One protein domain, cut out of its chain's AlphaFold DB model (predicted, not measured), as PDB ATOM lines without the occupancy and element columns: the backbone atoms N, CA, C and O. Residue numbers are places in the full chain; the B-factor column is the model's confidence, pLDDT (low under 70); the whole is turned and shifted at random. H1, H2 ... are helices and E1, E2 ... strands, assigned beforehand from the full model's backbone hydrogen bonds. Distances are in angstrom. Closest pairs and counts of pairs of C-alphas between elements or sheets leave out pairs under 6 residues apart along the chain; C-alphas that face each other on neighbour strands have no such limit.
ATOM      1  N   LEU A  18     -57.329 -20.256 -34.801       84.44
ATOM      2  CA  LEU A  18     -57.825 -21.363 -33.982       84.44
ATOM      3  C   LEU A  18     -57.165 -21.421 -32.595       84.44
ATOM      4  O   LEU A  18     -57.856 -21.659 -31.597       84.44
ATOM      5  N   ALA A  19     -55.851 -21.195 -32.533       86.44
ATOM      6  CA  ALA A  19     -55.036 -21.374 -31.333       86.44
ATOM      7  C   ALA A  19     -53.970 -20.278 -31.175       86.44
ATOM      8  O   ALA A  19     -53.579 -19.616 -32.133       86.44
ATOM      9  N   ASP A  20     -53.494 -20.086 -29.945       89.50
ATOM     10  CA  ASP A  20     -52.312 -19.270 -29.655       89.50
ATOM     11  C   ASP A  20     -51.056 -20.163 -29.668       89.50
ATOM     12  O   ASP A  20     -50.761 -20.877 -28.704       89.50
ATOM     13  N   TRP A  21     -50.344 -20.169 -30.796       90.06
ATOM     14  CA  TRP A  21     -49.175 -21.029 -31.015       90.06
ATOM     15  C   TRP A  21     -47.942 -20.601 -30.219       90.06
ATOM     16  O   TRP A  21     -47.108 -21.443 -29.889       90.06
ATOM     17  N   GLU A  22     -47.855 -19.328 -29.828       91.88
ATOM     18  CA  GLU A  22     -46.807 -18.877 -28.915       91.88
ATOM     19  C   GLU A  22     -47.058 -19.449 -27.515       91.88
ATOM     20  O   GLU A  22     -46.154 -20.008 -26.895       91.88
ATOM     21  N   VAL A  23     -48.310 -19.436 -27.038       90.06
ATOM     22  CA  VAL A  23     -48.672 -20.138 -25.796       90.06
ATOM     23  C   VAL A  23     -48.390 -21.639 -25.909       90.06
ATOM     24  O   VAL A  23     -47.823 -22.213 -24.975       90.06
ATOM     25  N   ALA A  24     -48.710 -22.273 -27.042       89.44
ATOM     26  CA  ALA A  24     -48.375 -23.680 -27.277       89.44
ATOM     27  C   ALA A  24     -46.867 -23.934 -27.160       89.44
ATOM     28  O   ALA A  24     -46.440 -24.875 -26.485       89.44
ATOM     29  N   LEU A  25     -46.049 -23.055 -27.738       91.88
ATOM     30  CA  LEU A  25     -44.600 -23.139 -27.664       91.88
ATOM     31  C   LEU A  25     -44.078 -23.016 -26.226       91.88
ATOM     32  O   LEU A  25     -43.239 -23.816 -25.797       91.88
ATOM     33  N   GLN A  26     -44.564 -22.027 -25.475       93.81
ATOM     34  CA  GLN A  26     -44.127 -21.767 -24.101       93.81
ATOM     35  C   GLN A  26     -44.530 -22.899 -23.149       93.81
ATOM     36  O   GLN A  26     -43.698 -23.394 -22.379       93.81
ATOM     37  N   ILE A  27     -45.786 -23.352 -23.226       89.06
ATOM     38  CA  ILE A  27     -46.271 -24.482 -22.428       89.06
ATOM     39  C   ILE A  27     -45.545 -25.764 -22.830       89.06
ATOM     40  O   ILE A  27     -45.070 -26.484 -21.954       89.06
ATOM     41  N   GLY A  28     -45.367 -26.015 -24.128       87.69
ATOM     42  CA  GLY A  28     -44.656 -27.188 -24.626       87.69
ATOM     43  C   GLY A  28     -43.218 -27.262 -24.138       87.69
ATOM     44  O   GLY A  28     -42.808 -28.301 -23.629       87.69
ATOM     45  N   LYS A  29     -42.465 -26.156 -24.172       91.81
ATOM     46  CA  LYS A  29     -41.109 -26.091 -23.596       91.81
ATOM     47  C   LYS A  29     -41.103 -26.365 -22.092       91.81
ATOM     48  O   LYS A  29     -40.263 -27.128 -21.615       91.81
ATOM     49  N   ARG A  30     -42.031 -25.754 -21.347       91.00
ATOM     50  CA  ARG A  30     -42.131 -25.931 -19.891       91.00
ATOM     51  C   ARG A  30     -42.462 -27.377 -19.526       91.00
ATOM     52  O   ARG A  30     -41.817 -27.937 -18.645       91.00
ATOM     53  N   VAL A  31     -43.420 -27.989 -20.219       84.69
ATOM     54  CA  VAL A  31     -43.782 -29.395 -20.019       84.69
ATOM     55  C   VAL A  31     -42.653 -30.307 -20.481       84.69
ATOM     56  O   VAL A  31     -42.312 -31.229 -19.761       84.69
ATOM     57  N   ALA A  32     -42.001 -30.069 -21.613       86.75
ATOM     58  CA  ALA A  32     -40.888 -30.902 -22.066       86.75
ATOM     59  C   ALA A  32     -39.741 -30.972 -21.037       86.75
ATOM     60  O   ALA A  32     -39.174 -32.042 -20.786       86.75
ATOM     61  N   GLY A  33     -39.456 -29.836 -20.394       90.00
ATOM     62  CA  GLY A  33     -38.356 -29.683 -19.450       90.00
ATOM     63  C   GLY A  33     -36.981 -29.728 -20.134       90.00
ATOM     64  O   GLY A  33     -36.876 -30.036 -21.324       90.00
ATOM     65  N   PRO A  34     -35.901 -29.419 -19.400       85.25
ATOM     66  CA  PRO A  34     -34.548 -29.394 -19.959       85.25
ATOM     67  C   PRO A  34     -33.960 -30.796 -20.198       85.25
ATOM     68  O   PRO A  34     -33.047 -30.939 -21.008       85.25
ATOM     69  N   GLY A  35     -34.500 -31.826 -19.535       85.62
ATOM     70  CA  GLY A  35     -33.892 -33.156 -19.456       85.62
ATOM     71  C   GLY A  35     -32.738 -33.206 -18.441       85.62
ATOM     72  O   GLY A  35     -32.610 -32.285 -17.628       85.62
ATOM     73  N   PRO A  36     -31.926 -34.277 -18.432       87.62
ATOM     74  CA  PRO A  36     -30.819 -34.418 -17.493       87.62
ATOM     75  C   PRO A  36     -29.762 -33.324 -17.684       87.62
ATOM     76  O   PRO A  36     -29.514 -32.861 -18.797       87.62
ATOM     77  N   ILE A  37     -29.092 -32.950 -16.590       87.12
ATOM     78  CA  ILE A  37     -27.895 -32.109 -16.658       87.12
ATOM     79  C   ILE A  37     -26.758 -32.967 -17.217       87.12
ATOM     80  O   ILE A  37     -26.461 -34.052 -16.707       87.12
ATOM     81  N   VAL A  38     -26.158 -32.483 -18.300       86.62
ATOM     82  CA  VAL A  38     -25.111 -33.179 -19.053       86.62
ATOM     83  C   VAL A  38     -23.954 -32.205 -19.238       86.62
ATOM     84  O   VAL A  38     -24.207 -31.111 -19.753       86.62
ATOM     85  N   PRO A  39     -22.723 -32.552 -18.840       90.81
ATOM     86  CA  PRO A  39     -21.545 -31.722 -19.059       90.81
ATOM     87  C   PRO A  39     -21.350 -31.327 -20.534       90.81
ATOM     88  O   PRO A  39     -21.728 -32.086 -21.433       90.81
ATOM     89  N   PRO A  40     -20.786 -30.143 -20.834       90.56
ATOM     90  CA  PRO A  40     -20.507 -29.726 -22.208       90.56
ATOM     91  C   PRO A  40     -19.694 -30.743 -23.013       90.56
ATOM     92  O   PRO A  40     -20.017 -30.962 -24.182       90.56
ATOM     93  N   GLU A  41     -18.708 -31.393 -22.393       92.50
ATOM     94  CA  GLU A  41     -17.879 -32.419 -23.024       92.50
ATOM     95  C   GLU A  41     -18.677 -33.668 -23.420       92.50
ATOM     96  O   GLU A  41     -18.510 -34.175 -24.526       92.50
ATOM     97  N   ASP A  42     -19.616 -34.118 -22.583       91.06
ATOM     98  CA  ASP A  42     -20.491 -35.252 -22.898       91.06
ATOM     99  C   ASP A  42     -21.423 -34.931 -24.068       91.06
ATOM    100  O   ASP A  42     -21.679 -35.776 -24.926       91.06
ATOM    101  N   ARG A  43     -21.909 -33.684 -24.142       91.31
ATOM    102  CA  ARG A  43     -22.727 -33.230 -25.275       91.31
ATOM    103  C   ARG A  43     -21.920 -33.149 -26.569       91.31
ATOM    104  O   ARG A  43     -22.487 -33.379 -27.633       91.31
ATOM    105  N   ALA A  44     -20.643 -32.768 -26.494       93.19
ATOM    106  CA  ALA A  44     -19.754 -32.740 -27.653       93.19
ATOM    107  C   ALA A  44     -19.470 -34.160 -28.155       93.19
ATOM    108  O   ALA A  44     -19.753 -34.438 -29.316       93.19
ATOM    109  N   ARG A  45     -19.080 -35.070 -27.251       93.88
ATOM    110  CA  ARG A  45     -18.894 -36.497 -27.556       93.88
ATOM    111  C   ARG A  45     -20.127 -37.117 -28.204       93.88
ATOM    112  O   ARG A  45     -20.023 -37.727 -29.253       93.88
ATOM    113  N   MET A  46     -21.318 -36.883 -27.648       94.38
ATOM    114  CA  MET A  46     -22.565 -37.380 -28.244       94.38
ATOM    115  C   MET A  46     -22.778 -36.893 -29.685       94.38
ATOM    116  O   MET A  46     -23.273 -37.653 -30.514       94.38
ATOM    117  N   ARG A  47     -22.453 -35.630 -29.990       95.00
ATOM    118  CA  ARG A  47     -22.576 -35.101 -31.358       95.00
ATOM    119  C   ARG A  47     -21.593 -35.768 -32.310       95.00
ATOM    120  O   ARG A  47     -21.985 -36.083 -33.427       95.00
ATOM    121  N   GLU A  48     -20.356 -35.963 -31.872       95.38
ATOM    122  CA  GLU A  48     -19.313 -36.639 -32.649       95.38
ATOM    123  C   GLU A  48     -19.681 -38.106 -32.908       95.38
ATOM    124  O   GLU A  48     -19.681 -38.534 -34.062       95.38
ATOM    125  N   ASP A  49     -20.102 -38.829 -31.865       95.00
ATOM    126  CA  ASP A  49     -20.572 -40.215 -31.955       95.00
ATOM    127  C   ASP A  49     -21.706 -40.338 -32.974       95.00
ATOM    128  O   ASP A  49     -21.608 -41.107 -33.926       95.00
ATOM    129  N   LEU A  50     -22.768 -39.538 -32.822       95.94
ATOM    130  CA  LEU A  50     -23.934 -39.609 -33.704       95.94
ATOM    131  C   LEU A  50     -23.603 -39.198 -35.142       95.94
ATOM    132  O   LEU A  50     -24.158 -39.776 -36.074       95.94
ATOM    133  N   ALA A  51     -22.691 -38.243 -35.348       94.81
ATOM    134  CA  ALA A  51     -22.226 -37.891 -36.686       94.81
ATOM    135  C   ALA A  51     -21.515 -39.071 -37.367       94.81
ATOM    136  O   ALA A  51     -21.787 -39.350 -38.535       94.81
ATOM    137  N   ALA A  52     -20.663 -39.800 -36.639       95.75
ATOM    138  CA  ALA A  52     -20.012 -41.005 -37.149       95.75
ATOM    139  C   ALA A  52     -21.006 -42.165 -37.344       95.75
ATOM    140  O   ALA A  52     -20.981 -42.848 -38.370       95.75
ATOM    141  N   HIS A  53     -21.919 -42.372 -36.390       96.12
ATOM    142  CA  HIS A  53     -22.916 -43.441 -36.440       96.12
ATOM    143  C   HIS A  53     -23.916 -43.263 -37.571       96.12
ATOM    144  O   HIS A  53     -24.295 -44.264 -38.160       96.12
ATOM    145  N   VAL A  54     -24.324 -42.036 -37.912       94.19
ATOM    146  CA  VAL A  54     -25.215 -41.794 -39.059       94.19
ATOM    147  C   VAL A  54     -24.569 -42.255 -40.365       94.19
ATOM    148  O   VAL A  54     -25.213 -42.961 -41.136       94.19
ATOM    149  N   LEU A  55     -23.292 -41.934 -40.591       92.69
ATOM    150  CA  LEU A  55     -22.575 -42.387 -41.788       92.69
ATOM    151  C   LEU A  55     -22.441 -43.913 -41.809       92.69
ATOM    152  O   LEU A  55     -22.706 -44.557 -42.821       92.69
ATOM    153  N   ARG A  56     -22.099 -44.512 -40.665       94.44
ATOM    154  CA  ARG A  56     -21.987 -45.968 -40.551       94.44
ATOM    155  C   ARG A  56     -23.335 -46.677 -40.726       94.44
ATOM    156  O   ARG A  56     -23.399 -47.757 -41.308       94.44
ATOM    157  N   ALA A  57     -24.411 -46.076 -40.232       92.94
ATOM    158  CA  ALA A  57     -25.770 -46.562 -40.399       92.94
ATOM    159  C   ALA A  57     -26.206 -46.526 -41.870       92.94
ATOM    160  O   ALA A  57     -26.817 -47.490 -42.322       92.94
ATOM    161  N   GLU A  58     -25.853 -45.484 -42.633       90.00
ATOM    162  CA  GLU A  58     -26.087 -45.455 -44.086       90.00
ATOM    163  C   GLU A  58     -25.408 -46.626 -44.793       90.00
ATOM    164  O   GLU A  58     -26.049 -47.299 -45.597       90.00
ATOM    165  N   GLU A  59     -24.149 -46.922 -44.460       91.44
ATOM    166  CA  GLU A  59     -23.430 -48.069 -45.027       91.44
ATOM    167  C   GLU A  59     -24.122 -49.398 -44.696       91.44
ATOM    168  O   GLU A  59     -24.287 -50.247 -45.574       91.44
ATOM    169  N   PHE A  60     -24.561 -49.583 -43.446       92.12
ATOM    170  CA  PHE A  60     -25.268 -50.794 -43.031       92.12
ATOM    171  C   PHE A  60     -26.624 -50.951 -43.715       92.12
ATOM    172  O   PHE A  60     -26.942 -52.039 -44.196       92.12
ATOM    173  N   VAL A  61     -27.414 -49.879 -43.785       89.25
ATOM    174  CA  VAL A  61     -28.720 -49.910 -44.448       89.25
ATOM    175  C   VAL A  61     -28.537 -50.161 -45.941       89.25
ATOM    176  O   VAL A  61     -29.199 -51.046 -46.480       89.25
ATOM    177  N   ALA A  62     -27.604 -49.475 -46.604       88.69
ATOM    178  CA  ALA A  62     -27.330 -49.694 -48.021       88.69
ATOM    179  C   ALA A  62     -26.865 -51.127 -48.303       88.69
ATOM    180  O   ALA A  62     -27.408 -51.778 -49.192       88.69
ATOM    181  N   GLY A  63     -25.926 -51.650 -47.509       89.12
ATOM    182  CA  GLY A  63     -25.418 -53.014 -47.666       89.12
ATOM    183  C   GLY A  63     -26.458 -54.107 -47.401       89.12
ATOM    184  O   GLY A  63     -26.356 -55.192 -47.965       89.12
ATOM    185  N   PHE A  64     -27.463 -53.842 -46.561       87.75
ATOM    186  CA  PHE A  64     -28.536 -54.800 -46.277       87.75
ATOM    187  C   PHE A  64     -29.697 -54.727 -47.281       87.75
ATOM    188  O   PHE A  64     -30.341 -55.737 -47.565       87.75
ATOM    189  N   THR A  65     -30.003 -53.532 -47.788       84.69
ATOM    190  CA  THR A  65     -31.234 -53.269 -48.551       84.69
ATOM    191  C   THR A  65     -31.029 -53.109 -50.051       84.69
ATOM    192  O   THR A  65     -32.012 -53.154 -50.792       84.69
ATOM    193  N   ASP A  66     -29.790 -52.887 -50.494       86.25
ATOM    194  CA  ASP A  66     -29.444 -52.395 -51.832       86.25
ATOM    195  C   ASP A  66     -30.114 -51.041 -52.176       86.25
ATOM    196  O   ASP A  66     -30.210 -50.653 -53.344       86.25
ATOM    197  N   LEU A  67     -30.616 -50.315 -51.169       84.62
ATOM    198  CA  LEU A  67     -31.224 -48.994 -51.309       84.62
ATOM    199  C   LEU A  67     -30.275 -47.922 -50.783       84.62
ATOM    200  O   LEU A  67     -29.697 -48.050 -49.707       84.62
ATOM    201  N   THR A  68     -30.160 -46.826 -51.523       81.38
ATOM    202  CA  THR A  68     -29.342 -45.677 -51.136       81.38
ATOM    203  C   THR A  68     -30.204 -44.432 -51.004       81.38
ATOM    204  O   THR A  68     -31.213 -44.271 -51.696       81.38
ATOM    205  N   VAL A  69     -29.805 -43.540 -50.097       75.62
ATOM    206  CA  VAL A  69     -30.399 -42.205 -50.003       75.62
ATOM    207  C   VAL A  69     -30.079 -41.451 -51.293       75.62
ATOM    208  O   VAL A  69     -28.920 -41.356 -51.697       75.62
ATOM    209  N   THR A  70     -31.103 -40.898 -51.937       70.75
ATOM    210  CA  THR A  70     -30.938 -39.985 -53.071       70.75
ATOM    211  C   THR A  70     -30.817 -38.541 -52.575       70.75
ATOM    212  O   THR A  70     -31.435 -38.151 -51.583       70.75
ATOM    213  N   GLY A  71     -30.002 -37.730 -53.254       75.62
ATOM    214  CA  GLY A  71     -29.785 -36.326 -52.894       75.62
ATOM    215  C   GLY A  71     -28.663 -36.129 -51.872       75.62
ATOM    216  O   GLY A  71     -27.543 -36.601 -52.062       75.62
ATOM    217  N   PHE A  72     -28.937 -35.370 -50.817       78.31
ATOM    218  CA  PHE A  72     -27.927 -34.939 -49.854       78.31
ATOM    219  C   PHE A  72     -27.537 -36.038 -48.859       78.31
ATOM    220  O   PHE A  72     -28.385 -36.812 -48.400       78.31
ATOM    221  N   ARG A  73     -26.250 -36.048 -48.477       80.06
ATOM    222  CA  ARG A  73     -25.713 -36.950 -47.444       80.06
ATOM    223  C   ARG A  73     -26.425 -36.756 -46.112       80.06
ATOM    224  O   ARG A  73     -26.702 -35.617 -45.729       80.06
ATOM    225  N   SER A  74     -26.629 -37.849 -45.377       86.19
ATOM    226  CA  SER A  74     -27.180 -37.749 -44.031       86.19
ATOM    227  C   SER A  74     -26.208 -37.075 -43.071       86.19
ATOM    228  O   SER A  74     -25.010 -37.362 -43.053       86.19
ATOM    229  N   ARG A  75     -26.733 -36.176 -42.240       88.56
ATOM    230  CA  ARG A  75     -25.983 -35.491 -41.184       88.56
ATOM    231  C   ARG A  75     -26.770 -35.544 -39.887       88.56
ATOM    232  O   ARG A  75     -27.942 -35.175 -39.851       88.56
ATOM    233  N   ALA A  76     -26.111 -35.959 -38.811       91.19
ATOM    234  CA  ALA A  76     -26.710 -35.934 -37.487       91.19
ATOM    235  C   ALA A  76     -26.871 -34.493 -36.985       91.19
ATOM    236  O   ALA A  76     -25.925 -33.705 -37.017       91.19
ATOM    237  N   TRP A  77     -28.038 -34.171 -36.434       90.38
ATOM    238  CA  TRP A  77     -28.241 -32.957 -35.654       90.38
ATOM    239  C   TRP A  77     -28.844 -33.294 -34.292       90.38
ATOM    240  O   TRP A  77     -29.999 -33.694 -34.153       90.38
ATOM    241  N   VAL A  78     -28.028 -33.118 -33.252       91.06
ATOM    242  CA  VAL A  78     -28.444 -33.333 -31.865       91.06
ATOM    243  C   VAL A  78     -29.086 -32.065 -31.325       91.06
ATOM    244  O   VAL A  78     -28.452 -31.008 -31.264       91.06
ATOM    245  N   MET A  79     -30.330 -32.184 -30.876       88.75
ATOM    246  CA  MET A  79     -31.111 -31.075 -30.348       88.75
ATOM    247  C   MET A  79     -31.659 -31.365 -28.948       88.75
ATOM    248  O   MET A  79     -31.827 -32.508 -28.524       88.75
ATOM    249  N   GLY A  80     -31.939 -30.295 -28.204       89.69
ATOM    250  CA  GLY A  80     -32.661 -30.381 -26.936       89.69
ATOM    251  C   GLY A  80     -34.177 -30.395 -27.146       89.69
ATOM    252  O   GLY A  80     -34.671 -29.934 -28.176       89.69
ATOM    253  N   ARG A  81     -34.937 -30.823 -26.129       89.00
ATOM    254  CA  ARG A  81     -36.408 -30.903 -26.213       89.00
ATOM    255  C   ARG A  81     -37.055 -29.572 -26.600       89.00
ATOM    256  O   ARG A  81     -37.932 -29.533 -27.445       89.00
ATOM    257  N   GLY A  82     -36.584 -28.450 -26.055       88.75
ATOM    258  CA  GLY A  82     -37.140 -27.134 -26.392       88.75
ATOM    259  C   GLY A  82     -36.904 -26.689 -27.843       88.75
ATOM    260  O   GLY A  82     -37.654 -25.847 -28.341       88.75
ATOM    261  N   ALA A  83     -35.866 -27.208 -28.507       86.38
ATOM    262  CA  ALA A  83     -35.643 -27.005 -29.939       86.38
ATOM    263  C   ALA A  83     -36.554 -27.925 -30.763       86.38
ATOM    264  O   ALA A  83     -37.189 -27.444 -31.696       86.38
ATOM    265  N   TRP A  84     -36.718 -29.180 -30.333       86.62
ATOM    266  CA  TRP A  84     -37.675 -30.117 -30.923       86.62
ATOM    267  C   TRP A  84     -39.114 -29.574 -30.897       86.62
ATOM    268  O   TRP A  84     -39.786 -29.572 -31.924       86.62
ATOM    269  N   ILE A  85     -39.556 -29.005 -29.763       87.75
ATOM    270  CA  ILE A  85     -40.872 -28.352 -29.648       87.75
ATOM    271  C   ILE A  85     -41.009 -27.216 -30.668       87.75
ATOM    272  O   ILE A  85     -42.041 -27.117 -31.316       87.75
ATOM    273  N   ARG A  86     -39.988 -26.360 -30.835       86.00
ATOM    274  CA  ARG A  86     -40.055 -25.251 -31.807       86.00
ATOM    275  C   ARG A  86     -40.295 -25.749 -33.227       86.00
ATOM    276  O   ARG A  86     -41.164 -25.208 -33.898       86.00
ATOM    277  N   GLN A  87     -39.550 -26.770 -33.644       79.75
ATOM    278  CA  GLN A  87     -39.696 -27.358 -34.976       79.75
ATOM    279  C   GLN A  87     -41.098 -27.954 -35.163       79.75
ATOM    280  O   GLN A  87     -41.789 -27.657 -36.136       79.75
ATOM    281  N   ASN A  88     -41.572 -28.710 -34.173       81.38
ATOM    282  CA  ASN A  88     -42.836 -29.430 -34.275       81.38
ATOM    283  C   ASN A  88     -44.089 -28.557 -34.105       81.38
ATOM    284  O   ASN A  88     -45.118 -28.868 -34.698       81.38
ATOM    285  N   VAL A  89     -44.026 -27.446 -33.361       84.88
ATOM    286  CA  VAL A  89     -45.158 -26.503 -33.253       84.88
ATOM    287  C   VAL A  89     -45.505 -25.906 -34.618       84.88
ATOM    288  O   VAL A  89     -46.681 -25.831 -34.959       84.88
ATOM    289  N   ALA A  90     -44.503 -25.531 -35.417       79.31
ATOM    290  CA  ALA A  90     -44.733 -24.993 -36.758       79.31
ATOM    291  C   ALA A  90     -45.328 -26.051 -37.709       79.31
ATOM    292  O   ALA A  90     -46.248 -25.752 -38.469       79.31
ATOM    293  N   GLY A  91     -44.843 -27.297 -37.637       77.69
ATOM    294  CA  GLY A  91     -45.419 -28.427 -38.378       77.69
ATOM    295  C   GLY A  91     -46.869 -28.697 -37.996       77.69
ATOM    296  O   GLY A  91     -47.733 -28.785 -38.865       77.69
ATOM    297  N   LEU A  92     -47.159 -28.727 -36.696       79.69
ATOM    298  CA  LEU A  92     -48.509 -28.921 -36.177       79.69
ATOM    299  C   LEU A  92     -49.455 -27.785 -36.583       79.69
ATOM    300  O   LEU A  92     -50.608 -28.049 -36.903       79.69
ATOM    301  N   GLN A  93     -48.983 -26.535 -36.609       83.88
ATOM    302  CA  GLN A  93     -49.782 -25.413 -37.098       83.88
ATOM    303  C   GLN A  93     -50.207 -25.627 -38.555       83.88
ATOM    304  O   GLN A  93     -51.386 -25.472 -38.858       83.88
ATOM    305  N   ARG A  94     -49.278 -26.025 -39.435       79.69
ATOM    306  CA  ARG A  94     -49.583 -26.302 -40.849       79.69
ATOM    307  C   ARG A  94     -50.558 -27.463 -41.011       79.69
ATOM    308  O   ARG A  94     -51.535 -27.338 -41.737       79.69
ATOM    309  N   LEU A  95     -50.334 -28.557 -40.286       78.00
ATOM    310  CA  LEU A  95     -51.247 -29.703 -40.278       78.00
ATOM    311  C   LEU A  95     -52.662 -29.357 -39.839       78.00
ATOM    312  O   LEU A  95     -53.618 -30.016 -40.233       78.00
ATOM    313  N   MET A  96     -52.792 -28.373 -38.954       80.06
ATOM    314  CA  MET A  96     -54.081 -27.993 -38.404       80.06
ATOM    315  C   MET A  96     -54.842 -27.013 -39.281       80.06
ATOM    316  O   MET A  96     -55.989 -26.725 -38.960       80.06
ATOM    317  N   GLU A  97     -54.257 -26.540 -40.380       83.50
ATOM    318  CA  GLU A  97     -54.901 -25.584 -41.278       83.50
ATOM    319  C   GLU A  97     -56.229 -26.115 -41.859       83.50
ATOM    320  O   GLU A  97     -57.235 -25.430 -41.660       83.50
ATOM    321  N   PRO A  98     -56.326 -27.343 -42.421       80.38
ATOM    322  CA  PRO A  98     -57.589 -27.846 -42.979       80.38
ATOM    323  C   PRO A  98     -58.683 -28.015 -41.917       80.38
ATOM    324  O   PRO A  98     -59.857 -27.711 -42.135       80.38
ATOM    325  N   LEU A  99     -58.305 -28.468 -40.716       79.12
ATOM    326  CA  LEU A  99     -59.242 -28.582 -39.598       79.12
ATOM    327  C   LEU A  99     -59.681 -27.200 -39.097       79.12
ATOM    328  O   LEU A  99     -60.842 -27.005 -38.736       79.12
ATOM    329  N   ALA A 100     -58.752 -26.246 -39.039       82.94
ATOM    330  CA  ALA A 100     -59.020 -24.891 -38.590       82.94
ATOM    331  C   ALA A 100     -59.952 -24.153 -39.550       82.94
ATOM    332  O   ALA A 100     -60.829 -23.431 -39.079       82.94
ATOM    333  N   GLU A 101     -59.803 -24.359 -40.857       83.94
ATOM    334  CA  GLU A 101     -60.710 -23.845 -41.881       83.94
ATOM    335  C   GLU A 101     -62.147 -24.318 -41.620       83.94
ATOM    336  O   GLU A 101     -63.008 -23.497 -41.294       83.94
ATOM    337  N   ARG A 102     -62.368 -25.640 -41.564       79.75
ATOM    338  CA  ARG A 102     -63.682 -26.254 -41.272       79.75
ATOM    339  C   ARG A 102     -64.296 -25.769 -39.952       79.75
ATOM    340  O   ARG A 102     -65.496 -25.520 -39.846       79.75
ATOM    341  N   LEU A 103     -63.473 -25.634 -38.909       78.19
ATOM    342  CA  LEU A 103     -63.902 -25.172 -37.583       78.19
ATOM    343  C   LEU A 103     -64.334 -23.703 -37.563       78.19
ATOM    344  O   LEU A 103     -65.206 -23.329 -36.771       78.19
ATOM    345  N   LEU A 104     -63.678 -22.866 -38.365       80.25
ATOM    346  CA  LEU A 104     -63.883 -21.423 -38.383       80.25
ATOM    347  C   LEU A 104     -64.905 -20.980 -39.437       80.25
ATOM    348  O   LEU A 104     -65.416 -19.870 -39.298       80.25
ATOM    349  N   GLU A 105     -65.287 -21.832 -40.397       79.44
ATOM    350  CA  GLU A 105     -66.366 -21.569 -41.371       79.44
ATOM    351  C   GLU A 105     -67.641 -21.027 -40.703       79.44
ATOM    352  O   GLU A 105     -68.224 -20.038 -41.142       79.44
ATOM    353  N   LYS A 106     -68.064 -21.646 -39.591       69.62
ATOM    354  CA  LYS A 106     -69.292 -21.261 -38.866       69.62
ATOM    355  C   LYS A 106     -69.070 -20.166 -37.823       69.62
ATOM    356  O   LYS A 106     -70.028 -19.530 -37.381       69.62
ATOM    357  N   ARG A 107     -67.830 -19.981 -37.361       71.19
ATOM    358  CA  ARG A 107     -67.444 -19.002 -36.331       71.19
ATOM    359  C   ARG A 107     -66.039 -18.474 -36.632       71.19
ATOM    360  O   ARG A 107     -65.070 -19.020 -36.105       71.19
ATOM    361  N   PRO A 108     -65.917 -17.394 -37.423       69.56
ATOM    362  CA  PRO A 108     -64.635 -16.954 -37.977       69.56
ATOM    363  C   PRO A 108     -63.634 -16.457 -36.928       69.56
ATOM    364  O   PRO A 108     -62.433 -16.382 -37.206       69.56
ATOM    365  N   THR A 109     -64.106 -16.136 -35.718       69.31
ATOM    366  CA  THR A 109     -63.282 -15.677 -34.599       69.31
ATOM    367  C   THR A 109     -63.608 -16.438 -33.313       69.31
ATOM    368  O   THR A 109     -64.764 -16.671 -32.957       69.31
ATOM    369  N   ARG A 110     -62.556 -16.828 -32.584       74.06
ATOM    370  CA  ARG A 110     -62.648 -17.359 -31.218       74.06
ATOM    371  C   ARG A 110     -62.182 -16.298 -30.220       74.06
ATOM    372  O   ARG A 110     -61.205 -15.603 -30.509       74.06
ATOM    373  N   PRO A 111     -62.804 -16.201 -29.029       82.44
ATOM    374  CA  PRO A 111     -62.298 -15.343 -27.965       82.44
ATOM    375  C   PRO A 111     -60.824 -15.642 -27.666       82.44
ATOM    376  O   PRO A 111     -60.414 -16.805 -27.654       82.44
ATOM    377  N   THR A 112     -60.030 -14.613 -27.364       85.06
ATOM    378  CA  THR A 112     -58.590 -14.747 -27.073       85.06
ATOM    379  C   THR A 112     -58.302 -15.786 -25.989       85.06
ATOM    380  O   THR A 112     -57.365 -16.568 -26.115       85.06
ATOM    381  N   ILE A 113     -59.135 -15.849 -24.946       81.25
ATOM    382  CA  ILE A 113     -59.006 -16.839 -23.865       81.25
ATOM    383  C   ILE A 113     -59.168 -18.268 -24.403       81.25
ATOM    384  O   ILE A 113     -58.383 -19.146 -24.057       81.25
ATOM    385  N   ALA A 114     -60.135 -18.497 -25.295       79.31
ATOM    386  CA  ALA A 114     -60.356 -19.804 -25.906       79.31
ATOM    387  C   ALA A 114     -59.176 -20.213 -26.806       79.31
ATOM    388  O   ALA A 114     -58.711 -21.347 -26.723       79.31
ATOM    389  N   ARG A 115     -58.631 -19.283 -27.603       86.69
ATOM    390  CA  ARG A 115     -57.424 -19.524 -28.422       86.69
ATOM    391  C   ARG A 115     -56.212 -19.891 -27.561       86.69
ATOM    392  O   ARG A 115     -55.508 -20.849 -27.874       86.69
ATOM    393  N   LYS A 116     -56.001 -19.169 -26.454       83.88
ATOM    394  CA  LYS A 116     -54.939 -19.462 -25.479       83.88
ATOM    395  C   LYS A 116     -55.110 -20.827 -24.822       83.88
ATOM    396  O   LYS A 116     -54.122 -21.532 -24.656       83.88
ATOM    397  N   ALA A 117     -56.339 -21.221 -24.490       72.94
ATOM    398  CA  ALA A 117     -56.620 -22.536 -23.920       72.94
ATOM    399  C   ALA A 117     -56.286 -23.672 -24.902       72.94
ATOM    400  O   ALA A 117     -55.598 -24.618 -24.522       72.94
ATOM    401  N   VAL A 118     -56.696 -23.549 -26.170       80.06
ATOM    402  CA  VAL A 118     -56.364 -24.531 -27.221       80.06
ATOM    403  C   VAL A 118     -54.852 -24.600 -27.440       80.06
ATOM    404  O   VAL A 118     -54.283 -25.689 -27.455       80.06
ATOM    405  N   GLY A 119     -54.185 -23.445 -27.531       81.00
ATOM    406  CA  GLY A 119     -52.726 -23.371 -27.634       81.00
ATOM    407  C   GLY A 119     -52.027 -24.060 -26.461       81.00
ATOM    408  O   GLY A 119     -51.166 -24.911 -26.660       81.00
ATOM    409  N   ALA A 120     -52.447 -23.774 -25.226       76.62
ATOM    410  CA  ALA A 120     -51.890 -24.399 -24.030       76.62
ATOM    411  C   ALA A 120     -52.068 -25.926 -24.019       76.62
ATOM    412  O   ALA A 120     -51.132 -26.640 -23.660       76.62
ATOM    413  N   GLN A 121     -53.230 -26.436 -24.438       72.94
ATOM    414  CA  GLN A 121     -53.486 -27.876 -24.546       72.94
ATOM    415  C   GLN A 121     -52.591 -28.538 -25.599       72.94
ATOM    416  O   GLN A 121     -51.925 -29.527 -25.291       72.94
ATOM    417  N   ALA A 122     -52.518 -27.965 -26.806       79.31
ATOM    418  CA  ALA A 122     -51.644 -28.455 -27.870       79.31
ATOM    419  C   ALA A 122     -50.175 -28.473 -27.416       79.31
ATOM    420  O   ALA A 122     -49.484 -29.483 -27.550       79.31
ATOM    421  N   GLY A 123     -49.728 -27.387 -26.778       75.94
ATOM    422  CA  GLY A 123     -48.401 -27.282 -26.183       75.94
ATOM    423  C   GLY A 123     -48.139 -28.349 -25.123       75.94
ATOM    424  O   GLY A 123     -47.096 -28.995 -25.152       75.94
ATOM    425  N   ALA A 124     -49.078 -28.581 -24.205       73.81
ATOM    426  CA  ALA A 124     -48.921 -29.575 -23.145       73.81
ATOM    427  C   ALA A 124     -48.795 -31.003 -23.698       73.81
ATOM    428  O   ALA A 124     -47.906 -31.746 -23.272       73.81
ATOM    429  N   ILE A 125     -49.636 -31.365 -24.672       76.50
ATOM    430  CA  ILE A 125     -49.577 -32.663 -25.355       76.50
ATOM    431  C   ILE A 125     -48.226 -32.820 -26.056       76.50
ATOM    432  O   ILE A 125     -47.530 -33.814 -25.839       76.50
ATOM    433  N   LEU A 126     -47.809 -31.815 -26.829       79.62
ATOM    434  CA  LEU A 126     -46.544 -31.852 -27.558       79.62
ATOM    435  C   LEU A 126     -45.337 -31.931 -26.609       79.62
ATOM    436  O   LEU A 126     -44.415 -32.718 -26.821       79.62
ATOM    437  N   GLY A 127     -45.374 -31.178 -25.508       78.00
ATOM    438  CA  GLY A 127     -44.385 -31.231 -24.434       78.00
ATOM    439  C   GLY A 127     -44.261 -32.622 -23.819       78.00
ATOM    440  O   GLY A 127     -43.151 -33.109 -23.608       78.00
ATOM    441  N   TYR A 128     -45.383 -33.293 -23.571       73.44
ATOM    442  CA  TYR A 128     -45.402 -34.657 -23.050       73.44
ATOM    443  C   TYR A 128     -44.834 -35.674 -24.049       73.44
ATOM    444  O   TYR A 128     -43.983 -36.484 -23.672       73.44
ATOM    445  N   VAL A 129     -45.246 -35.600 -25.321       77.69
ATOM    446  CA  VAL A 129     -44.742 -36.472 -26.397       77.69
ATOM    447  C   VAL A 129     -43.233 -36.302 -26.572       77.69
ATOM    448  O   VAL A 129     -42.509 -37.296 -26.621       77.69
ATOM    449  N   SER A 130     -42.733 -35.063 -26.533       79.31
ATOM    450  CA  SER A 130     -41.307 -34.752 -26.715       79.31
ATOM    451  C   SER A 130     -40.364 -35.444 -25.732       79.31
ATOM    452  O   SER A 130     -39.172 -35.529 -25.997       79.31
ATOM    453  N   ARG A 131     -40.860 -35.932 -24.588       76.94
ATOM    454  CA  ARG A 131     -40.058 -36.669 -23.597       76.94
ATOM    455  C   ARG A 131     -39.817 -38.132 -23.985       76.94
ATOM    456  O   ARG A 131     -39.021 -38.798 -23.334       76.94
ATOM    457  N   ARG A 132     -40.535 -38.650 -24.987       74.06
ATOM    458  CA  ARG A 132     -40.475 -40.059 -25.419       74.06
ATOM    459  C   ARG A 132     -39.918 -40.256 -26.823       74.06
ATOM    460  O   ARG A 132     -39.556 -41.376 -27.162       74.06
ATOM    461  N   VAL A 133     -39.847 -39.196 -27.619       76.12
ATOM    462  CA  VAL A 133     -39.290 -39.237 -28.976       76.12
ATOM    463  C   VAL A 133     -37.766 -39.320 -28.902       76.12
ATOM    464  O   VAL A 133     -37.145 -38.500 -28.230       76.12
ATOM    465  N   LEU A 134     -37.151 -40.304 -29.556       70.75
ATOM    466  CA  LEU A 134     -35.691 -40.485 -29.535       70.75
ATOM    467  C   LEU A 134     -35.014 -39.831 -30.748       70.75
ATOM    468  O   LEU A 134     -34.003 -39.148 -30.585       70.75
ATOM    469  N   GLY A 135     -35.618 -39.939 -31.927       61.75
ATOM    470  CA  GLY A 135     -35.150 -39.305 -33.152       61.75
ATOM    471  C   GLY A 135     -36.296 -38.909 -34.078       61.75
ATOM    472  O   GLY A 135     -37.437 -38.741 -33.641       61.75
ATOM    473  N   GLN A 136     -35.967 -38.667 -35.337       62.62
ATOM    474  CA  GLN A 136     -36.855 -38.121 -36.346       62.62
ATOM    475  C   GLN A 136     -37.858 -39.158 -36.869       62.62
ATOM    476  O   GLN A 136     -37.589 -39.933 -37.780       62.62
ATOM    477  N   PHE A 137     -39.109 -39.023 -36.433       53.47
ATOM    478  CA  PHE A 137     -40.244 -39.461 -37.244       53.47
ATOM    479  C   PHE A 137     -41.280 -38.343 -37.345       53.47
ATOM    480  O   PHE A 137     -42.373 -38.421 -36.789       53.47
ATOM    481  N   ASP A 138     -40.911 -37.281 -38.060       55.19
ATOM    482  CA  ASP A 138     -41.808 -36.169 -38.359       55.19
ATOM    483  C   ASP A 138     -42.281 -36.290 -39.813       55.19
ATOM    484  O   ASP A 138     -41.664 -35.779 -40.744       55.19
ATOM    485  N   VAL A 139     -43.427 -36.949 -39.998       49.50
ATOM    486  CA  VAL A 139     -44.219 -36.961 -41.251       49.50
ATOM    487  C   VAL A 139     -44.701 -35.545 -41.629       49.50
ATOM    488  O   VAL A 139     -45.215 -35.312 -42.716       49.50
ATOM    489  N   PHE A 140     -44.510 -34.581 -40.730       47.81
ATOM    490  CA  PHE A 140     -45.219 -33.306 -40.686       47.81
ATOM    491  C   PHE A 140     -44.336 -32.075 -40.876       47.81
ATOM    492  O   PHE A 140     -44.818 -30.937 -40.849       47.81
ATOM    493  N   LEU A 141     -43.032 -32.287 -41.044       47.00
ATOM    494  CA  LEU A 141     -42.118 -31.218 -41.395       47.00
ATOM    495  C   LEU A 141     -41.963 -31.190 -42.923       47.00
ATOM    496  O   LEU A 141     -41.670 -32.231 -43.517       47.00
ATOM    497  N   PRO A 142     -42.158 -30.027 -43.573       46.47
ATOM    498  CA  PRO A 142     -41.697 -29.839 -44.934       46.47
ATOM    499  C   PRO A 142     -40.190 -30.130 -44.980       46.47
ATOM    500  O   PRO A 142     -39.492 -29.942 -43.974       46.47
ATOM    501  N   PRO A 143     -39.696 -30.661 -46.106       48.75
ATOM    502  CA  PRO A 143     -38.310 -31.071 -46.274       48.75
ATOM    503  C   PRO A 143     -37.403 -29.841 -46.405       48.75
ATOM    504  O   PRO A 143     -36.794 -29.633 -47.441       48.75
ATOM    505  N   ASP A 144     -37.308 -29.016 -45.368       47.09
ATOM    506  CA  ASP A 144     -36.462 -27.818 -45.411       47.09
ATOM    507  C   ASP A 144     -34.988 -28.139 -45.114       47.09
ATOM    508  O   ASP A 144     -34.139 -27.260 -45.188       47.09
ATOM    509  N   ASP A 145     -34.657 -29.398 -44.807       56.75
ATOM    510  CA  ASP A 145     -33.276 -29.809 -44.554       56.75
ATOM    511  C   ASP A 145     -32.966 -31.198 -45.144       56.75
ATOM    512  O   ASP A 145     -32.821 -32.212 -44.456       56.75
ATOM    513  N   ASP A 146     -32.940 -31.247 -46.476       66.19
ATOM    514  CA  ASP A 146     -31.903 -31.821 -47.350       66.19
ATOM    515  C   ASP A 146     -30.745 -32.601 -46.676       66.19
ATOM    516  O   ASP A 146     -29.569 -32.294 -46.862       66.19
ATOM    517  N   GLY A 147     -31.018 -33.631 -45.869       71.31
ATOM    518  CA  GLY A 147     -29.956 -34.445 -45.249       71.31
ATOM    519  C   GLY A 147     -29.982 -34.574 -43.739       71.31
ATOM    520  O   GLY A 147     -29.291 -35.442 -43.213       71.31
ATOM    521  N   LEU A 148     -30.721 -33.743 -43.010       83.50
ATOM    522  CA  LEU A 148     -30.612 -33.783 -41.556       83.50
ATOM    523  C   LEU A 148     -31.396 -34.951 -40.950       83.50
ATOM    524  O   LEU A 148     -32.491 -35.289 -41.395       83.50
ATOM    525  N   ILE A 149     -30.788 -35.561 -39.932       86.44
ATOM    526  CA  ILE A 149     -31.390 -36.566 -39.061       86.44
ATOM    527  C   ILE A 149     -31.330 -36.036 -37.632       86.44
ATOM    528  O   ILE A 149     -30.244 -35.836 -37.075       86.44
ATOM    529  N   TYR A 150     -32.497 -35.780 -37.046       86.19
ATOM    530  CA  TYR A 150     -32.600 -35.188 -35.715       86.19
ATOM    531  C   TYR A 150     -32.543 -36.235 -34.605       86.19
ATOM    532  O   TYR A 150     -33.242 -37.241 -34.648       86.19
ATOM    533  N   PHE A 151     -31.779 -35.943 -33.551       91.06
ATOM    534  CA  PHE A 151     -31.722 -36.754 -32.331       91.06
ATOM    535  C   PHE A 151     -32.045 -35.897 -31.110       91.06
ATOM    536  O   PHE A 151     -31.451 -34.829 -30.911       91.06
ATOM    537  N   VAL A 152     -32.951 -36.365 -30.247       91.69
ATOM    538  CA  VAL A 152     -33.299 -35.659 -29.006       91.69
ATOM    539  C   VAL A 152     -32.340 -36.091 -27.900       91.69
ATOM    540  O   VAL A 152     -32.648 -36.951 -27.076       91.69
ATOM    541  N   GLY A 153     -31.157 -35.472 -27.870       93.12
ATOM    542  CA  GLY A 153     -30.041 -35.857 -26.994       93.12
ATOM    543  C   GLY A 153     -30.415 -36.098 -25.520       93.12
ATOM    544  O   GLY A 153     -30.034 -37.132 -24.972       93.12
ATOM    545  N   PRO A 154     -31.213 -35.227 -24.866       92.75
ATOM    546  CA  PRO A 154     -31.630 -35.454 -23.482       92.75
ATOM    547  C   PRO A 154     -32.407 -36.761 -23.263       92.75
ATOM    548  O   PRO A 154     -32.297 -37.358 -22.195       92.75
ATOM    549  N   ASN A 155     -33.173 -37.214 -24.260       92.50
ATOM    550  CA  ASN A 155     -33.942 -38.456 -24.175       92.50
ATOM    551  C   ASN A 155     -33.052 -39.676 -24.387       92.50
ATOM    552  O   ASN A 155     -33.203 -40.652 -23.659       92.50
ATOM    553  N   LEU A 156     -32.099 -39.597 -25.324       93.19
ATOM    554  CA  LEU A 156     -31.098 -40.650 -25.515       93.19
ATOM    555  C   LEU A 156     -30.366 -40.919 -24.196       93.19
ATOM    556  O   LEU A 156     -30.336 -42.053 -23.736       93.19
ATOM    557  N   ILE A 157     -29.893 -39.866 -23.525       93.69
ATOM    558  CA  ILE A 157     -29.167 -39.977 -22.248       93.69
ATOM    559  C   ILE A 157     -30.052 -40.543 -21.135       93.69
ATOM    560  O   ILE A 157     -29.593 -41.341 -20.319       93.69
ATOM    561  N   GLU A 158     -31.321 -40.136 -21.065       91.25
ATOM    562  CA  GLU A 158     -32.261 -40.702 -20.094       91.25
ATOM    563  C   GLU A 158     -32.467 -42.205 -20.303       91.25
ATOM    564  O   GLU A 158     -32.491 -42.947 -19.323       91.25
ATOM    565  N   VAL A 159     -32.594 -42.659 -21.553       91.56
ATOM    566  CA  VAL A 159     -32.756 -44.081 -21.885       91.56
ATOM    567  C   VAL A 159     -31.469 -44.859 -21.612       91.56
ATOM    568  O   VAL A 159     -31.535 -45.891 -20.943       91.56
ATOM    569  N   GLU A 160     -30.316 -44.332 -22.033       93.19
ATOM    570  CA  GLU A 160     -28.987 -44.886 -21.737       93.19
ATOM    571  C   GLU A 160     -28.828 -45.144 -20.235       93.19
ATOM    572  O   GLU A 160     -28.542 -46.264 -19.817       93.19
ATOM    573  N   ARG A 161     -29.095 -44.123 -19.407       93.44
ATOM    574  CA  ARG A 161     -28.963 -44.208 -17.945       93.44
ATOM    575  C   ARG A 161     -30.006 -45.121 -17.310       93.44
ATOM    576  O   ARG A 161     -29.674 -45.867 -16.396       93.44
ATOM    577  N   ARG A 162     -31.263 -45.055 -17.762       92.56
ATOM    578  CA  ARG A 162     -32.368 -45.829 -17.177       92.56
ATOM    579  C   ARG A 162     -32.170 -47.329 -17.346       92.56
ATOM    580  O   ARG A 162     -32.507 -48.073 -16.434       92.56
ATOM    581  N   TYR A 163     -31.672 -47.755 -18.502       93.50
ATOM    582  CA  TYR A 163     -31.526 -49.173 -18.831       93.50
ATOM    583  C   TYR A 163     -30.072 -49.660 -18.799       93.50
ATOM    584  O   TYR A 163     -29.821 -50.815 -19.123       93.50
ATOM    585  N   GLY A 164     -29.120 -48.805 -18.404       93.19
ATOM    586  CA  GLY A 164     -27.701 -49.164 -18.326       93.19
ATOM    587  C   GLY A 164     -27.104 -49.559 -19.679       93.19
ATOM    588  O   GLY A 164     -26.281 -50.469 -19.740       93.19
ATOM    589  N   LEU A 165     -27.552 -48.925 -20.767       94.50
ATOM    590  CA  LEU A 165     -27.113 -49.267 -22.120       94.50
ATOM    591  C   LEU A 165     -25.715 -48.713 -22.393       94.50
ATOM    592  O   LEU A 165     -25.382 -47.605 -21.972       94.50
ATOM    593  N   VAL A 166     -24.925 -49.455 -23.173       94.62
ATOM    594  CA  VAL A 166     -23.654 -48.961 -23.712       94.62
ATOM    595  C   VAL A 166     -23.959 -47.809 -24.680       94.62
ATOM    596  O   VAL A 166     -24.640 -48.043 -25.682       94.62
ATOM    597  N   PRO A 167     -23.485 -46.571 -24.423       93.56
ATOM    598  CA  PRO A 167     -23.919 -45.409 -25.198       93.56
ATOM    599  C   PRO A 167     -23.635 -45.519 -26.697       93.56
ATOM    600  O   PRO A 167     -24.502 -45.190 -27.496       93.56
ATOM    601  N   SER A 168     -22.455 -46.017 -27.085       94.12
ATOM    602  CA  SER A 168     -22.084 -46.153 -28.501       94.12
ATOM    603  C   SER A 168     -23.029 -47.097 -29.253       94.12
ATOM    604  O   SER A 168     -23.590 -46.718 -30.280       94.12
ATOM    605  N   ASP A 169     -23.274 -48.291 -28.707       94.12
ATOM    606  CA  ASP A 169     -24.119 -49.309 -29.341       94.12
ATOM    607  C   ASP A 169     -25.574 -48.847 -29.438       94.12
ATOM    608  O   ASP A 169     -26.218 -49.002 -30.476       94.12
ATOM    609  N   PHE A 170     -26.088 -48.230 -28.369       94.62
ATOM    610  CA  PHE A 170     -27.441 -47.686 -28.366       94.62
ATOM    611  C   PHE A 170     -27.598 -46.554 -29.386       94.62
ATOM    612  O   PHE A 170     -28.550 -46.562 -30.162       94.62
ATOM    613  N   ARG A 171     -26.658 -45.604 -29.434       95.19
ATOM    614  CA  ARG A 171     -26.687 -44.488 -30.394       95.19
ATOM    615  C   ARG A 171     -26.588 -44.972 -31.835       95.19
ATOM    616  O   ARG A 171     -27.336 -44.475 -32.672       95.19
ATOM    617  N   LEU A 172     -25.752 -45.973 -32.109       94.94
ATOM    618  CA  LEU A 172     -25.680 -46.617 -33.420       94.94
ATOM    619  C   LEU A 172     -26.997 -47.305 -33.784       94.94
ATOM    620  O   LEU A 172     -27.476 -47.149 -34.903       94.94
ATOM    621  N   TRP A 173     -27.610 -48.028 -32.845       93.88
ATOM    622  CA  TRP A 173     -28.916 -48.650 -33.059       93.88
ATOM    623  C   TRP A 173     -29.999 -47.611 -33.387       93.88
ATOM    624  O   TRP A 173     -30.749 -47.799 -34.346       93.88
ATOM    625  N   VAL A 174     -30.042 -46.488 -32.656       91.94
ATOM    626  CA  VAL A 174     -30.948 -45.374 -32.976       91.94
ATOM    627  C   VAL A 174     -30.611 -44.810 -34.360       91.94
ATOM    628  O   VAL A 174     -31.505 -44.665 -35.181       91.94
ATOM    629  N   ALA A 175     -29.338 -44.560 -34.679       92.12
ATOM    630  CA  ALA A 175     -28.938 -44.044 -35.989       92.12
ATOM    631  C   ALA A 175     -29.368 -44.966 -37.147       92.12
ATOM    632  O   ALA A 175     -29.869 -44.473 -38.153       92.12
ATOM    633  N   ILE A 176     -29.246 -46.290 -36.993       91.75
ATOM    634  CA  ILE A 176     -29.741 -47.272 -37.971       91.75
ATOM    635  C   ILE A 176     -31.255 -47.146 -38.143       91.75
ATOM    636  O   ILE A 176     -31.733 -47.127 -39.278       91.75
ATOM    637  N   HIS A 177     -32.010 -47.024 -37.049       85.62
ATOM    638  CA  HIS A 177     -33.457 -46.820 -37.107       85.62
ATOM    639  C   HIS A 177     -33.822 -45.557 -37.902       85.62
ATOM    640  O   HIS A 177     -34.615 -45.620 -38.842       85.62
ATOM    641  N   GLU A 178     -33.191 -44.430 -37.582       87.38
ATOM    642  CA  GLU A 178     -33.470 -43.144 -38.226       87.38
ATOM    643  C   GLU A 178     -33.080 -43.125 -39.713       87.38
ATOM    644  O   GLU A 178     -33.849 -42.684 -40.572       87.38
ATOM    645  N   VAL A 179     -31.900 -43.656 -40.052       87.19
ATOM    646  CA  VAL A 179     -31.440 -43.765 -41.445       87.19
ATOM    647  C   VAL A 179     -32.337 -44.705 -42.250       87.19
ATOM    648  O   VAL A 179     -32.609 -44.433 -43.419       87.19
ATOM    649  N   THR A 180     -32.851 -45.773 -41.637       85.12
ATOM    650  CA  THR A 180     -33.787 -46.690 -42.302       85.12
ATOM    651  C   THR A 180     -35.052 -45.955 -42.738       85.12
ATOM    652  O   THR A 180     -35.446 -46.063 -43.902       85.12
ATOM    653  N   HIS A 181     -35.645 -45.139 -41.858       80.25
ATOM    654  CA  HIS A 181     -36.787 -44.293 -42.227       80.25
ATOM    655  C   HIS A 181     -36.419 -43.302 -43.322       80.25
ATOM    656  O   HIS A 181     -37.160 -43.150 -44.292       80.25
ATOM    657  N   ARG A 182     -35.256 -42.653 -43.228       81.75
ATOM    658  CA  ARG A 182     -34.800 -41.726 -44.270       81.75
ATOM    659  C   ARG A 182     -34.718 -42.406 -45.638       81.75
ATOM    660  O   ARG A 182     -35.259 -41.873 -46.609       81.75
ATOM    661  N   VAL A 183     -34.096 -43.583 -45.719       83.06
ATOM    662  CA  VAL A 183     -34.030 -44.381 -46.952       83.06
ATOM    663  C   VAL A 183     -35.440 -44.728 -47.426       83.06
ATOM    664  O   VAL A 183     -35.764 -44.457 -48.581       83.06
ATOM    665  N   GLN A 184     -36.312 -45.221 -46.545       79.75
ATOM    666  CA  GLN A 184     -37.707 -45.536 -46.867       79.75
ATOM    667  C   GLN A 184     -38.440 -44.333 -47.492       79.75
ATOM    668  O   GLN A 184     -38.954 -44.432 -48.603       79.75
ATOM    669  N   PHE A 185     -38.424 -43.169 -46.843       79.12
ATOM    670  CA  PHE A 185     -39.076 -41.954 -47.344       79.12
ATOM    671  C   PHE A 185     -38.410 -41.345 -48.585       79.12
ATOM    672  O   PHE A 185     -39.070 -40.615 -49.326       79.12
ATOM    673  N   SER A 186     -37.117 -41.588 -48.814       78.88
ATOM    674  CA  SER A 186     -36.417 -41.130 -50.027       78.88
ATOM    675  C   SER A 186     -36.694 -42.024 -51.242       78.88
ATOM    676  O   SER A 186     -36.738 -41.542 -52.370       78.88
ATOM    677  N   THR A 187     -36.926 -43.318 -51.009       81.25
ATOM    678  CA  THR A 187     -37.100 -44.336 -52.056       81.25
ATOM    679  C   THR A 187     -38.559 -44.658 -52.368       81.25
ATOM    680  O   THR A 187     -38.841 -45.191 -53.440       81.25
ATOM    681  N   ALA A 188     -39.492 -44.296 -51.481       83.12
ATOM    682  CA  ALA A 188     -40.934 -44.446 -51.664       83.12
ATOM    683  C   ALA A 188     -41.636 -43.069 -51.755       83.12
ATOM    684  O   ALA A 188     -42.214 -42.609 -50.768       83.12
TER     685      ALA A 188
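Overview. This is residues 18 to 188 of the 279 residues of an uncharacterized protein of Actinobacteria bacterium (UniProt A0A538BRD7). Two lobes make a broad, thin body: in one, H2 and H7 cross over one face of a short two-stranded ladder, E1 and E2, with H6 near one end; in the other, H1 and H5 lie side by side, H3 spreads from them as the second leg of a V, and H4 is at the far tip. The 171 printed residues hold seven named helices and two named strands in the order H1 H2 E1 H3 H4 H5 E2 H6 H7, mostly helix, the sheet parallel. The whole is only just compact, close to loose, with a radius of gyration of the C-alphas of 18.2 A and spans of 55 by 39 by 22 A.

Arrangement. H1, residues 21 to 32, touches H5, residues 112 to 129, at Ala 24 and Gly 123, their closest C-alphas, 3.8 A apart. H3, residues 81 to 95, touches H5 with residues 85 to 89 alone, at a steep tilt of 57 degrees. H4, residues 97 to 105, touches no helix. H2, residues 40 to 65, touches H7, residues 167 to 187, at a steep tilt of 49 degrees; the closest C-alphas, of Ala 57 and Ile 176, are 4.7 A apart. E1, residues 75 to 79, and E2, residues 148 to 152, are parallel, with N 77 and O 149 at 2.8 A. H6, residues 153 to 163, only just touches H7, with 3 pairs of C-alphas within 8 A. Every O i to N i+4 pair is within hydrogen-bond range in H1, H4, H5, H6 and H7; H2 has 21 of 22 and H3 10 of 11.

Along the chain. H1 begins at C-alpha 21 (-49.175, -21.029, -31.015). H2 is 36.9 A long, H5 25.8 A and H7 29.9 A, ending at C-alpha 187 (-37.100, -44.336, -52.056).

Size, cuts and confidence. The printed part has no cut. The C-alphas farthest apart, of Gly 63 and Pro 111, are 56.3 A apart. The link from H5 to E2 is long, 18 residues; pLDDT is under 70 at residues 135 to 146, 106 and 108 to 109.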